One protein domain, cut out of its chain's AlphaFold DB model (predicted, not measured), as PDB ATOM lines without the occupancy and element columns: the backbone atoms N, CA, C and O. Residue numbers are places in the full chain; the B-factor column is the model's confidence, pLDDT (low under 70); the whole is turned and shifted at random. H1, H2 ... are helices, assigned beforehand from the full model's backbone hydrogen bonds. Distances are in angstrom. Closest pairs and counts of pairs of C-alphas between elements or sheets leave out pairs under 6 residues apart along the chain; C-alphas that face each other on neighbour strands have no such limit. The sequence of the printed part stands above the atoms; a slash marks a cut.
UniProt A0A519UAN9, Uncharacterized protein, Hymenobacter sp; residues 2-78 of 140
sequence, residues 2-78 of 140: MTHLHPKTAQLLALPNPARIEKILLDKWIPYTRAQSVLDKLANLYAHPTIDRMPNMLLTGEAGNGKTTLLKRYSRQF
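This is residues 2 to 78 of the 140 residues of an uncharacterized protein of Hymenobacter sp (UniProt A0A519UAN9). An extended rod of two small lobes: H3, H4 and the wide loop of residues 47 to 66 at one end, H1 and H2 at the other, with residues 26 to 32 strung between. The printed part has 77 residues with four named helices, H1 to H4, and no named strand: all helix. The radius of gyration of the C-alphas is 17.8 A, the spans 57 by 26 by 22 A.

H3, residues 33 to 46, only just touches H4, residues 67 to 76, with 3 pairs of C-alphas within 8 A, through its residues 35 to 39 alone; the closest C-alphas, Ala 35 and Leu 70, are 7.1 A apart. They run the same way at a steep tilt of 48 degrees. H2, residues 17 to 25, is apart from both. H1, residues 7 to 12, is close to H2 but not clearly touching; their closest C-alphas, Leu 12 and Arg 20, are 6.6 A apart. Every O i to N i+4 pair is within hydrogen-bond range in H2, H3 and H4; in H1, 1 of 2.

H3 measures 20.1 A from C-alpha 33 at (14.030, -17.124, -40.085), H4 14.3 A, H2 12.5 A and H1 9.1 A. H4 ends with C-alpha 76 at (9.883, -3.934, -25.602).

The C-alphas of Pro 16 and Asp 52, the two farthest apart, are 57.1 A apart. The printed part has no cut; the link H3 to H4 is long. Residue 2 alone has pLDDT under 70.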
ATOM      1  N   MET A   2       7.682   3.253 -58.669       64.25
ATOM      2  CA  MET A   2       7.801   2.878 -57.235       64.25
ATOM      3  C   MET A   2       7.266   1.475 -56.899       64.25
ATOM      4  O   MET A   2       7.065   1.151 -55.736       64.25
ATOM      5  N   THR A   3       7.063   0.616 -57.900       79.19
ATOM      6  CA  THR A   3       6.482  -0.733 -57.745       79.19
ATOM      7  C   THR A   3       7.331  -1.691 -56.905       79.19
ATOM      8  O   THR A   3       6.814  -2.686 -56.415       79.19
ATOM      9  N   HIS A   4       8.619  -1.391 -56.714       86.62
ATOM     10  CA  HIS A   4       9.559  -2.226 -55.955       86.62
ATOM     11  C   HIS A   4       9.789  -1.744 -54.513       86.62
ATOM     12  O   HIS A   4      10.550  -2.367 -53.777       86.62
ATOM     13  N   LEU A   5       9.165  -0.636 -54.096       87.69
ATOM     14  CA  LEU A   5       9.276  -0.117 -52.734       87.69
ATOM     15  C   LEU A   5       8.026  -0.458 -51.929       87.69
ATOM     16  O   LEU A   5       6.900  -0.281 -52.388       87.69
ATOM     17  N   HIS A   6       8.228  -0.865 -50.678       86.94
ATOM     18  CA  HIS A   6       7.124  -0.976 -49.734       86.94
ATOM     19  C   HIS A   6       6.465   0.409 -49.534       86.94
ATOM     20  O   HIS A   6       7.197   1.396 -49.388       86.94
ATOM     21  N   PRO A   7       5.122   0.522 -49.446       88.38
ATOM     22  CA  PRO A   7       4.426   1.814 -49.372       88.38
ATOM     23  C   PRO A   7       4.934   2.742 -48.259       88.38
ATOM     24  O   PRO A   7       5.162   3.928 -48.486       88.38
ATOM     25  N   LYS A   8       5.209   2.187 -47.069       86.69
ATOM     26  CA  LYS A   8       5.801   2.944 -45.947       86.69
ATOM     27  C   LYS A   8       7.172   3.539 -46.281       86.69
ATOM     28  O   LYS A   8       7.492   4.618 -45.803       86.69
ATOM     29  N   THR A   9       7.979   2.857 -47.093       88.06
ATOM     30  CA  THR A   9       9.299   3.343 -47.516       88.06
ATOM     31  C   THR A   9       9.164   4.428 -48.578       88.06
ATOM     32  O   THR A   9       9.885   5.420 -48.524       88.06
ATOM     33  N   ALA A  10       8.215   4.281 -49.509       90.12
ATOM     34  CA  ALA A  10       7.946   5.287 -50.535       90.12
ATOM     35  C   ALA A  10       7.545   6.642 -49.921       90.12
ATOM     36  O   ALA A  10       8.037   7.679 -50.359       90.12
ATOM     37  N   GLN A  11       6.748   6.633 -48.845       89.94
ATOM     38  CA  GLN A  11       6.371   7.846 -48.102       89.94
ATOM     39  C   GLN A  11       7.583   8.622 -47.556       89.94
ATOM     40  O   GLN A  11       7.541   9.847 -47.475       89.94
ATOM     41  N   LEU A  12       8.686   7.939 -47.227       90.19
ATOM     42  CA  LEU A  12       9.895   8.588 -46.708       90.19
ATOM     43  C   LEU A  12      10.631   9.414 -47.770       90.19
ATOM     44  O   LEU A  12      11.396  10.307 -47.416       90.19
ATOM     45  N   LEU A  13      10.423   9.136 -49.061       90.00
ATOM     46  CA  LEU A  13      11.078   9.874 -50.147       90.00
ATOM     47  C   LEU A  13      10.564  11.311 -50.275       90.00
ATOM     48  O   LEU A  13      11.290  12.157 -50.788       90.00
ATOM     49  N   ALA A  14       9.352  11.587 -49.782       91.38
ATOM     50  CA  ALA A  14       8.767  12.925 -49.754       91.38
ATOM     51  C   ALA A  14       9.318  13.807 -48.616       91.38
ATOM     52  O   ALA A  14       9.022  14.999 -48.563       91.38
ATOM     53  N   LEU A  15      10.099  13.240 -47.688       93.62
ATOM     54  CA  LEU A  15      10.652  13.979 -46.556       93.62
ATOM     55  C   LEU A  15      11.876  14.825 -46.965       93.62
ATOM     56  O   LEU A  15      12.657  14.401 -47.824       93.62
ATOM     57  N   PRO A  16      12.121  15.972 -46.302       95.38
ATOM     58  CA  PRO A  16      13.360  16.731 -46.456       95.38
ATOM     59  C   PRO A  16      14.605  15.897 -46.121       95.38
ATOM     60  O   PRO A  16      14.555  14.987 -45.290       95.38
ATOM     61  N   ASN A  17      15.751  16.249 -46.715       95.31
ATOM     62  CA  ASN A  17      17.014  15.522 -46.529       95.31
ATOM     63  C   ASN A  17      17.383  15.254 -45.054       95.31
ATOM     64  O   ASN A  17      17.713  14.104 -44.759       95.31
ATOM     65  N   PRO A  18      17.275  16.216 -44.112       95.75
ATOM     66  CA  PRO A  18      17.585  15.953 -42.703       95.75
ATOM     67  C   PRO A  18      16.737  14.825 -42.095       95.75
ATOM     68  O   PRO A  18      17.276  13.902 -41.489       95.75
ATOM     69  N   ALA A  19      15.424  14.836 -42.343       93.88
ATOM     70  CA  ALA A  19      14.509  13.810 -41.848       93.88
ATOM     71  C   ALA A  19      14.766  12.439 -42.503       93.88
ATOM     72  O   ALA A  19      14.640  11.396 -41.861       93.88
ATOM     73  N   ARG A  20      15.174  12.414 -43.779       93.88
ATOM     74  CA  ARG A  20      15.571  11.171 -44.459       93.88
ATOM     75  C   ARG A  20      16.845  10.576 -43.863       93.88
ATOM     76  O   ARG A  20      16.881   9.366 -43.647       93.88
ATOM     77  N   ILE A  21      17.855  11.401 -43.581       93.81
ATOM     78  CA  ILE A  21      19.112  10.970 -42.945       93.81
ATOM     79  C   ILE A  21      18.824  10.370 -41.569       93.81
ATOM     80  O   ILE A  21      19.266   9.258 -41.287       93.81
ATOM     81  N   GLU A  22      18.006  11.040 -40.757       94.12
ATOM     82  CA  GLU A  22      17.583  10.522 -39.455       94.12
ATOM     83  C   GLU A  22      16.937   9.133 -39.593       94.12
ATOM     84  O   GLU A  22      17.368   8.174 -38.953       94.12
ATOM     85  N   LYS A  23      15.970   8.967 -40.509       90.12
ATOM     86  CA  LYS A  23      15.328   7.663 -40.765       90.12
ATOM     87  C   LYS A  23      16.280   6.596 -41.308       90.12
ATOM     88  O   LYS A  23      16.021   5.403 -41.127       90.12
ATOM     89  N   ILE A  24      17.356   6.978 -41.995       89.75
ATOM     90  CA  ILE A  24      18.386   6.037 -42.442       89.75
ATOM     91  C   ILE A  24      19.161   5.489 -41.243       89.75
ATOM     92  O   ILE A  24      19.348   4.273 -41.187       89.75
ATOM     93  N   LEU A  25      19.530   6.366 -40.306       90.81
ATOM     94  CA  LEU A  25      20.356   6.070 -39.134       90.81
ATOM     95  C   LEU A  25      19.607   5.372 -37.992       90.81
ATOM     96  O   LEU A  25      20.246   4.779 -37.125       90.81
ATOM     97  N   LEU A  26      18.271   5.422 -37.976       88.06
ATOM     98  CA  LEU A  26      17.481   4.670 -37.001       88.06
ATOM     99  C   LEU A  26      17.751   3.163 -37.097       88.06
ATOM    100  O   LEU A  26      17.805   2.595 -38.192       88.06
ATOM    101  N   ASP A  27      17.832   2.521 -35.931       82.00
ATOM    102  CA  ASP A  27      17.932   1.068 -35.810       82.00
ATOM    103  C   ASP A  27      16.738   0.391 -36.497       82.00
ATOM    104  O   ASP A  27      15.570   0.695 -36.221       82.00
ATOM    105  N   LYS A  28      17.034  -0.520 -37.425       82.00
ATOM    106  CA  LYS A  28      16.033  -1.220 -38.231       82.00
ATOM    107  C   LYS A  28      16.061  -2.691 -37.898       82.00
ATOM    108  O   LYS A  28      17.063  -3.378 -38.065       82.00
ATOM    109  N   TRP A  29      14.899  -3.190 -37.510       82.88
ATOM    110  CA  TRP A  29      14.701  -4.617 -37.377       82.88
ATOM    111  C   TRP A  29      14.512  -5.259 -38.742       82.88
ATOM    112  O   TRP A  29      13.567  -4.933 -39.462       82.88
ATOM    113  N   ILE A  30      15.381  -6.211 -39.050       81.88
ATOM    114  CA  ILE A  30      15.263  -7.061 -40.226       81.88
ATOM    115  C   ILE A  30      14.900  -8.456 -39.710       81.88
ATOM    116  O   ILE A  30      15.750  -9.106 -39.096       81.88
ATOM    117  N   PRO A  31      13.645  -8.912 -39.876       79.50
ATOM    118  CA  PRO A  31      13.278 -10.261 -39.481       79.50
ATOM    119  C   PRO A  31      14.011 -11.267 -40.370       79.50
ATOM    120  O   PRO A  31      14.102 -11.102 -41.585       79.50
ATOM    121  N   TYR A  32      14.516 -12.326 -39.754       86.19
ATOM    122  CA  TYR A  32      15.115 -13.463 -40.440       86.19
ATOM    123  C   TYR A  32      14.641 -14.750 -39.772       86.19
ATOM    124  O   TYR A  32      14.285 -14.747 -38.592       86.19
ATOM    125  N   THR A  33      14.651 -15.859 -40.509       89.62
ATOM    126  CA  THR A  33      14.030 -17.124 -40.085       89.62
ATOM    127  C   THR A  33      14.474 -17.567 -38.691       89.62
ATOM    128  O   THR A  33      13.644 -17.885 -37.846       89.62
ATOM    129  N   ARG A  34      15.782 -17.507 -38.401       90.81
ATOM    130  CA  ARG A  34      16.319 -17.888 -37.085       90.81
ATOM    131  C   ARG A  34      15.863 -16.955 -35.956       90.81
ATOM    132  O   ARG A  34      15.586 -17.448 -34.870       90.81
ATOM    133  N   ALA A  35      15.765 -15.645 -36.193       91.69
ATOM    134  CA  ALA A  35      15.219 -14.721 -35.199       91.69
ATOM    135  C   ALA A  35      13.767 -15.067 -34.876       91.69
ATOM    136  O   ALA A  35      13.413 -15.114 -33.702       91.69
ATOM    137  N   GLN A  36      12.959 -15.364 -35.898       92.50
ATOM    138  CA  GLN A  36      11.567 -15.751 -35.690       92.50
ATOM    139  C   GLN A  36      11.467 -17.015 -34.830       92.50
ATOM    140  O   GLN A  36      10.790 -16.991 -33.812       92.50
ATOM    141  N   SER A  37      12.252 -18.056 -35.126       94.19
ATOM    142  CA  SER A  37      12.255 -19.281 -34.313       94.19
ATOM    143  C   SER A  37      12.644 -19.054 -32.847       94.19
ATOM    144  O   SER A  37      12.177 -19.776 -31.969       94.19
ATOM    145  N   VAL A  38      13.518 -18.084 -32.552       95.19
ATOM    146  CA  VAL A  38      13.842 -17.726 -31.160       95.19
ATOM    147  C   VAL A  38      12.686 -16.971 -30.506       95.19
ATOM    148  O   VAL A  38      12.360 -17.265 -29.360       95.19
ATOM    149  N   LEU A  39      12.052 -16.034 -31.217       94.44
ATOM    150  CA  LEU A  39      10.880 -15.309 -30.712       94.44
ATOM    151  C   LEU A  39       9.715 -16.261 -30.422       94.44
ATOM    152  O   LEU A  39       9.099 -16.142 -29.369       94.44
ATOM    153  N   ASP A  40       9.477 -17.248 -31.287       95.25
ATOM    154  CA  ASP A  40       8.438 -18.261 -31.087       95.25
ATOM    155  C   ASP A  40       8.723 -19.106 -29.834       95.25
ATOM    156  O   ASP A  40       7.828 -19.377 -29.036       95.25
ATOM    157  N   LYS A  41       9.992 -19.471 -29.591       96.38
ATOM    158  CA  LYS A  41      10.394 -20.169 -28.357       96.38
ATOM    159  C   LYS A  41      10.196 -19.310 -27.109       96.38
ATOM    160  O   LYS A  41       9.732 -19.829 -26.099       96.38
ATOM    161  N   LEU A  42      10.529 -18.020 -27.168       96.19
ATOM    162  CA  LEU A  42      10.293 -17.091 -26.057       96.19
ATOM    163  C   LEU A  42       8.795 -16.917 -25.774       96.19
ATOM    164  O   LEU A  42       8.402 -16.922 -24.610       96.19
ATOM    165  N   ALA A  43       7.965 -16.835 -26.817       95.12
ATOM    166  CA  ALA A  43       6.511 -16.772 -26.685       95.12
ATOM    167  C   ALA A  43       5.945 -18.049 -26.046       95.12
ATOM    168  O   ALA A  43       5.117 -17.970 -25.141       95.12
ATOM    169  N   ASN A  44       6.451 -19.221 -26.444       96.38
ATOM    170  CA  ASN A  44       6.074 -20.495 -25.829       96.38
ATOM    171  C   ASN A  44       6.470 -20.567 -24.350       96.38
ATOM    172  O   ASN A  44       5.693 -21.070 -23.547       96.38
ATOM    173  N   LEU A  45       7.653 -20.062 -23.974       95.81
ATOM    174  CA  LEU A  45       8.064 -19.981 -22.567       95.81
ATOM    175  C   LEU A  45       7.173 -19.036 -21.762       95.81
ATOM    176  O   LEU A  45       6.830 -19.348 -20.629       95.81
ATOM    177  N   TYR A  46       6.795 -17.900 -22.347       94.06
ATOM    178  CA  TYR A  46       5.916 -16.928 -21.703       94.06
ATOM    179  C   TYR A  46       4.504 -17.486 -21.469       94.06
ATOM    180  O   TYR A  46       3.928 -17.270 -20.411       94.06
ATOM    181  N   ALA A  47       3.965 -18.245 -22.426       94.06
ATOM    182  CA  ALA A  47       2.656 -18.888 -22.308       94.06
ATOM    183  C   ALA A  47       2.682 -20.216 -21.522       94.06
ATOM    184  O   ALA A  47       1.634 -20.842 -21.342       94.06
ATOM    185  N   HIS A  48       3.857 -20.687 -21.093       94.94
ATOM    186  CA  HIS A  48       3.988 -21.975 -20.424       94.94
ATOM    187  C   HIS A  48       3.313 -21.935 -19.041       94.94
ATOM    188  O   HIS A  48       3.610 -21.037 -18.250       94.94
ATOM    189  N   PRO A  49       2.457 -22.913 -18.692       93.94
ATOM    190  CA  PRO A  49       1.825 -22.954 -17.377       93.94
ATOM    191  C   PRO A  49       2.866 -23.094 -16.260       93.94
ATOM    192  O   PRO A  49       3.908 -23.730 -16.434       93.94
ATOM    193  N   THR A  50       2.585 -22.524 -15.090       91.06
ATOM    194  CA  THR A  50       3.488 -22.631 -13.940       91.06
ATOM    195  C   THR A  50       3.587 -24.078 -13.457       91.06
ATOM    196  O   THR A  50       2.575 -24.717 -13.175       91.06
ATOM    197  N   ILE A  51       4.816 -24.582 -13.342       94.50
ATOM    198  CA  ILE A  51       5.145 -25.918 -12.825       94.50
ATOM    199  C   ILE A  51       6.348 -25.838 -11.877       94.50
ATOM    200  O   ILE A  51       7.071 -24.840 -11.875       94.50
ATOM    201  N   ASP A  52       6.608 -26.905 -11.115       92.56
ATOM    202  CA  ASP A  52       7.689 -26.961 -10.113       92.56
ATOM    203  C   ASP A  52       9.074 -26.604 -10.672       92.56
ATOM    204  O   ASP A  52       9.919 -26.039  -9.976       92.56
ATOM    205  N   ARG A  53       9.321 -26.939 -11.943       93.81
ATOM    206  CA  ARG A  53      10.551 -26.592 -12.660       93.81
ATOM    207  C   ARG A  53      10.216 -25.955 -13.992       93.81
ATOM    208  O   ARG A  53      10.057 -26.647 -14.994       93.81
ATOM    209  N   MET A  54      10.133 -24.629 -13.991       95.12
ATOM    210  CA  MET A  54       9.921 -23.868 -15.215       95.12
ATOM    211  C   MET A  54      11.021 -24.164 -16.250       95.12
ATOM    212  O   MET A  54      12.204 -24.215 -15.890       95.12
ATOM    213  N   PRO A  55      10.660 -24.361 -17.531       96.38
ATOM    214  CA  PRO A  55      11.641 -24.493 -18.597       96.38
ATOM    215  C   PRO A  55      12.410 -23.179 -18.789       96.38
ATOM    216  O   PRO A  55      11.849 -22.091 -18.696       96.38
ATOM    217  N   ASN A  56      13.700 -23.290 -19.103       96.19
ATOM    218  CA  ASN A  56      14.585 -22.155 -19.362       96.19
ATOM    219  C   ASN A  56      15.189 -22.278 -20.765       96.19
ATOM    220  O   ASN A  56      15.352 -23.382 -21.285       96.19
ATOM    221  N   MET A  57      15.575 -21.152 -21.368       95.81
ATOM    222  CA  MET A  57      16.235 -21.127 -22.675       95.81
ATOM    223  C   MET A  57      17.603 -20.452 -22.593       95.81
ATOM    224  O   MET A  57      17.721 -19.321 -22.132       95.81
ATOM    225  N   LEU A  58      18.623 -21.131 -23.122       96.12
ATOM    226  CA  LEU A  58      19.944 -20.563 -23.374       96.12
ATOM    227  C   LEU A  58      20.073 -20.215 -24.862       96.12
ATOM    228  O   LEU A  58      19.971 -21.089 -25.723       96.12
ATOM    229  N   LEU A  59      20.310 -18.939 -25.167       94.75
ATOM    230  CA  LEU A  59      20.540 -18.459 -26.530       94.75
ATOM    231  C   LEU A  59      22.039 -18.247 -26.772       94.75
ATOM    232  O   LEU A  59      22.621 -17.279 -26.282       94.75
ATOM    233  N   THR A  60      22.653 -19.122 -27.566       93.69
ATOM    234  CA  THR A  60      24.076 -19.047 -27.930       93.69
ATOM    235  C   THR A  60      24.270 -18.618 -29.385       93.69
ATOM    236  O   THR A  60      23.363 -18.685 -30.212       93.69
ATOM    237  N   GLY A  61      25.465 -18.118 -29.692       90.25
ATOM    238  CA  GLY A  61      25.875 -17.705 -31.034       90.25
ATOM    239  C   GLY A  61      26.991 -16.669 -30.965       90.25
ATOM    240  O   GLY A  61      27.169 -16.024 -29.930       90.25
ATOM    241  N   GLU A  62      27.715 -16.459 -32.059       91.69
ATOM    242  CA  GLU A  62      28.836 -15.510 -32.099       91.69
ATOM    243  C   GLU A  62      28.383 -14.065 -31.834       91.69
ATOM    244  O   GLU A  62      27.199 -13.715 -31.985       91.69
ATOM    245  N   ALA A  63      29.316 -13.222 -31.387       88.50
ATOM    246  CA  ALA A  63      29.089 -11.785 -31.252       88.50
ATOM    247  C   ALA A  63      28.647 -11.179 -32.599       88.50
ATOM    248  O   ALA A  63      28.993 -11.680 -33.660       88.50
ATOM    249  N   GLY A  64      27.819 -10.132 -32.565       83.75
ATOM    250  CA  GLY A  64      27.307  -9.493 -33.787       83.75
ATOM    251  C   GLY A  64      26.061 -10.140 -34.412       83.75
ATOM    252  O   GLY A  64      25.373  -9.479 -35.178       83.75
ATOM    253  N   ASN A  65      25.650 -11.347 -34.002       85.81
ATOM    254  CA  ASN A  65      24.430 -12.005 -34.522       85.81
ATOM    255  C   ASN A  65      23.091 -11.420 -34.013       85.81
ATOM    256  O   ASN A  65      22.041 -12.053 -34.113       85.81
ATOM    257  N   GLY A  66      23.104 -10.236 -33.397       88.00
ATOM    258  CA  GLY A  66      21.879  -9.550 -32.977       88.00
ATOM    259  C   GLY A  66      21.120 -10.183 -31.802       88.00
ATOM    260  O   GLY A  66      19.976  -9.804 -31.572       88.00
ATOM    261  N   LYS A  67      21.726 -11.098 -31.027       93.19
ATOM    262  CA  LYS A  67      21.100 -11.729 -29.839       93.19
ATOM    263  C   LYS A  67      20.539 -10.690 -28.861       93.19
ATOM    264  O   LYS A  67      19.375 -10.738 -28.482       93.19
ATOM    265  N   THR A  68      21.358  -9.703 -28.506       92.31
ATOM    266  CA  THR A  68      20.966  -8.617 -27.601       92.31
ATOM    267  C   THR A  68      19.845  -7.768 -28.198       92.31
ATOM    268  O   THR A  68      18.896  -7.421 -27.501       92.31
ATOM    269  N   THR A  69      19.918  -7.456 -29.495       91.44
ATOM    270  CA  THR A  69      18.892  -6.678 -30.206       91.44
ATOM    271  C   THR A  69      17.556  -7.417 -30.244       91.44
ATOM    272  O   THR A  69      16.515  -6.821 -29.981       91.44
ATOM    273  N   LEU A  70      17.587  -8.725 -30.501       93.25
ATOM    274  CA  LEU A  70      16.424  -9.606 -30.483       93.25
ATOM    275  C   LEU A  70      15.748  -9.615 -29.103       93.25
ATOM    276  O   LEU A  70      14.551  -9.352 -29.017       93.25
ATOM    277  N   LEU A  71      16.508  -9.858 -28.027       93.81
ATOM    278  CA  LEU A  71      15.963  -9.903 -26.663       93.81
ATOM    279  C   LEU A  71      15.392  -8.547 -26.227       93.81
ATOM    280  O   LEU A  71      14.286  -8.496 -25.694       93.81
ATOM    281  N   LYS A  72      16.090  -7.442 -26.525       92.31
ATOM    282  CA  LYS A  72      15.588  -6.081 -26.267       92.31
ATOM    283  C   LYS A  72      14.312  -5.778 -27.050       92.31
ATOM    284  O   LYS A  72      13.427  -5.091 -26.550       92.31
ATOM    285  N   ARG A  73      14.207  -6.249 -28.296       91.25
ATOM    286  CA  ARG A  73      12.991  -6.080 -29.099       91.25
ATOM    287  C   ARG A  73      11.830  -6.861 -28.497       91.25
ATOM    288  O   ARG A  73      10.741  -6.306 -28.423       91.25
ATOM    289  N   TYR A  74      12.062  -8.108 -28.093       93.38
ATOM    290  CA  TYR A  74      11.042  -8.937 -27.455       93.38
ATOM    291  C   TYR A  74      10.548  -8.289 -26.160       93.38
ATOM    292  O   TYR A  74       9.356  -8.042 -26.030       93.38
ATOM    293  N   SER A  75      11.454  -7.883 -25.261       93.44
ATOM    294  CA  SER A  75      11.066  -7.234 -24.002       93.44
ATOM    295  C   SER A  75      10.292  -5.934 -24.219       93.44
ATOM    296  O   SER A  75       9.364  -5.638 -23.476       93.44
ATOM    297  N   ARG A  76      10.608  -5.170 -25.276       91.69
ATOM    298  CA  ARG A  76       9.883  -3.934 -25.602       91.69
ATOM    299  C   ARG A  76       8.413  -4.149 -25.969       91.69
ATOM    300  O   ARG A  76       7.658  -3.187 -25.869       91.69
ATOM    301  N   GLN A  77       8.015  -5.352 -26.382       90.94
ATOM    302  CA  GLN A  77       6.610  -5.685 -26.660       90.94
ATOM    303  C   GLN A  77       5.775  -5.783 -25.376       90.94
ATOM    304  O   GLN A  77       4.558  -5.647 -25.432       90.94
ATOM    305  N   PHE A  78       6.431  -5.958 -24.229       90.94
ATOM    306  CA  PHE A  78       5.818  -6.154 -22.921       90.94
ATOM    307  C   PHE A  78       6.135  -4.971 -22.002       90.94
ATOM    308  O   PHE A  78       6.776  -5.130 -20.962       90.94
TER     309      PHE A  78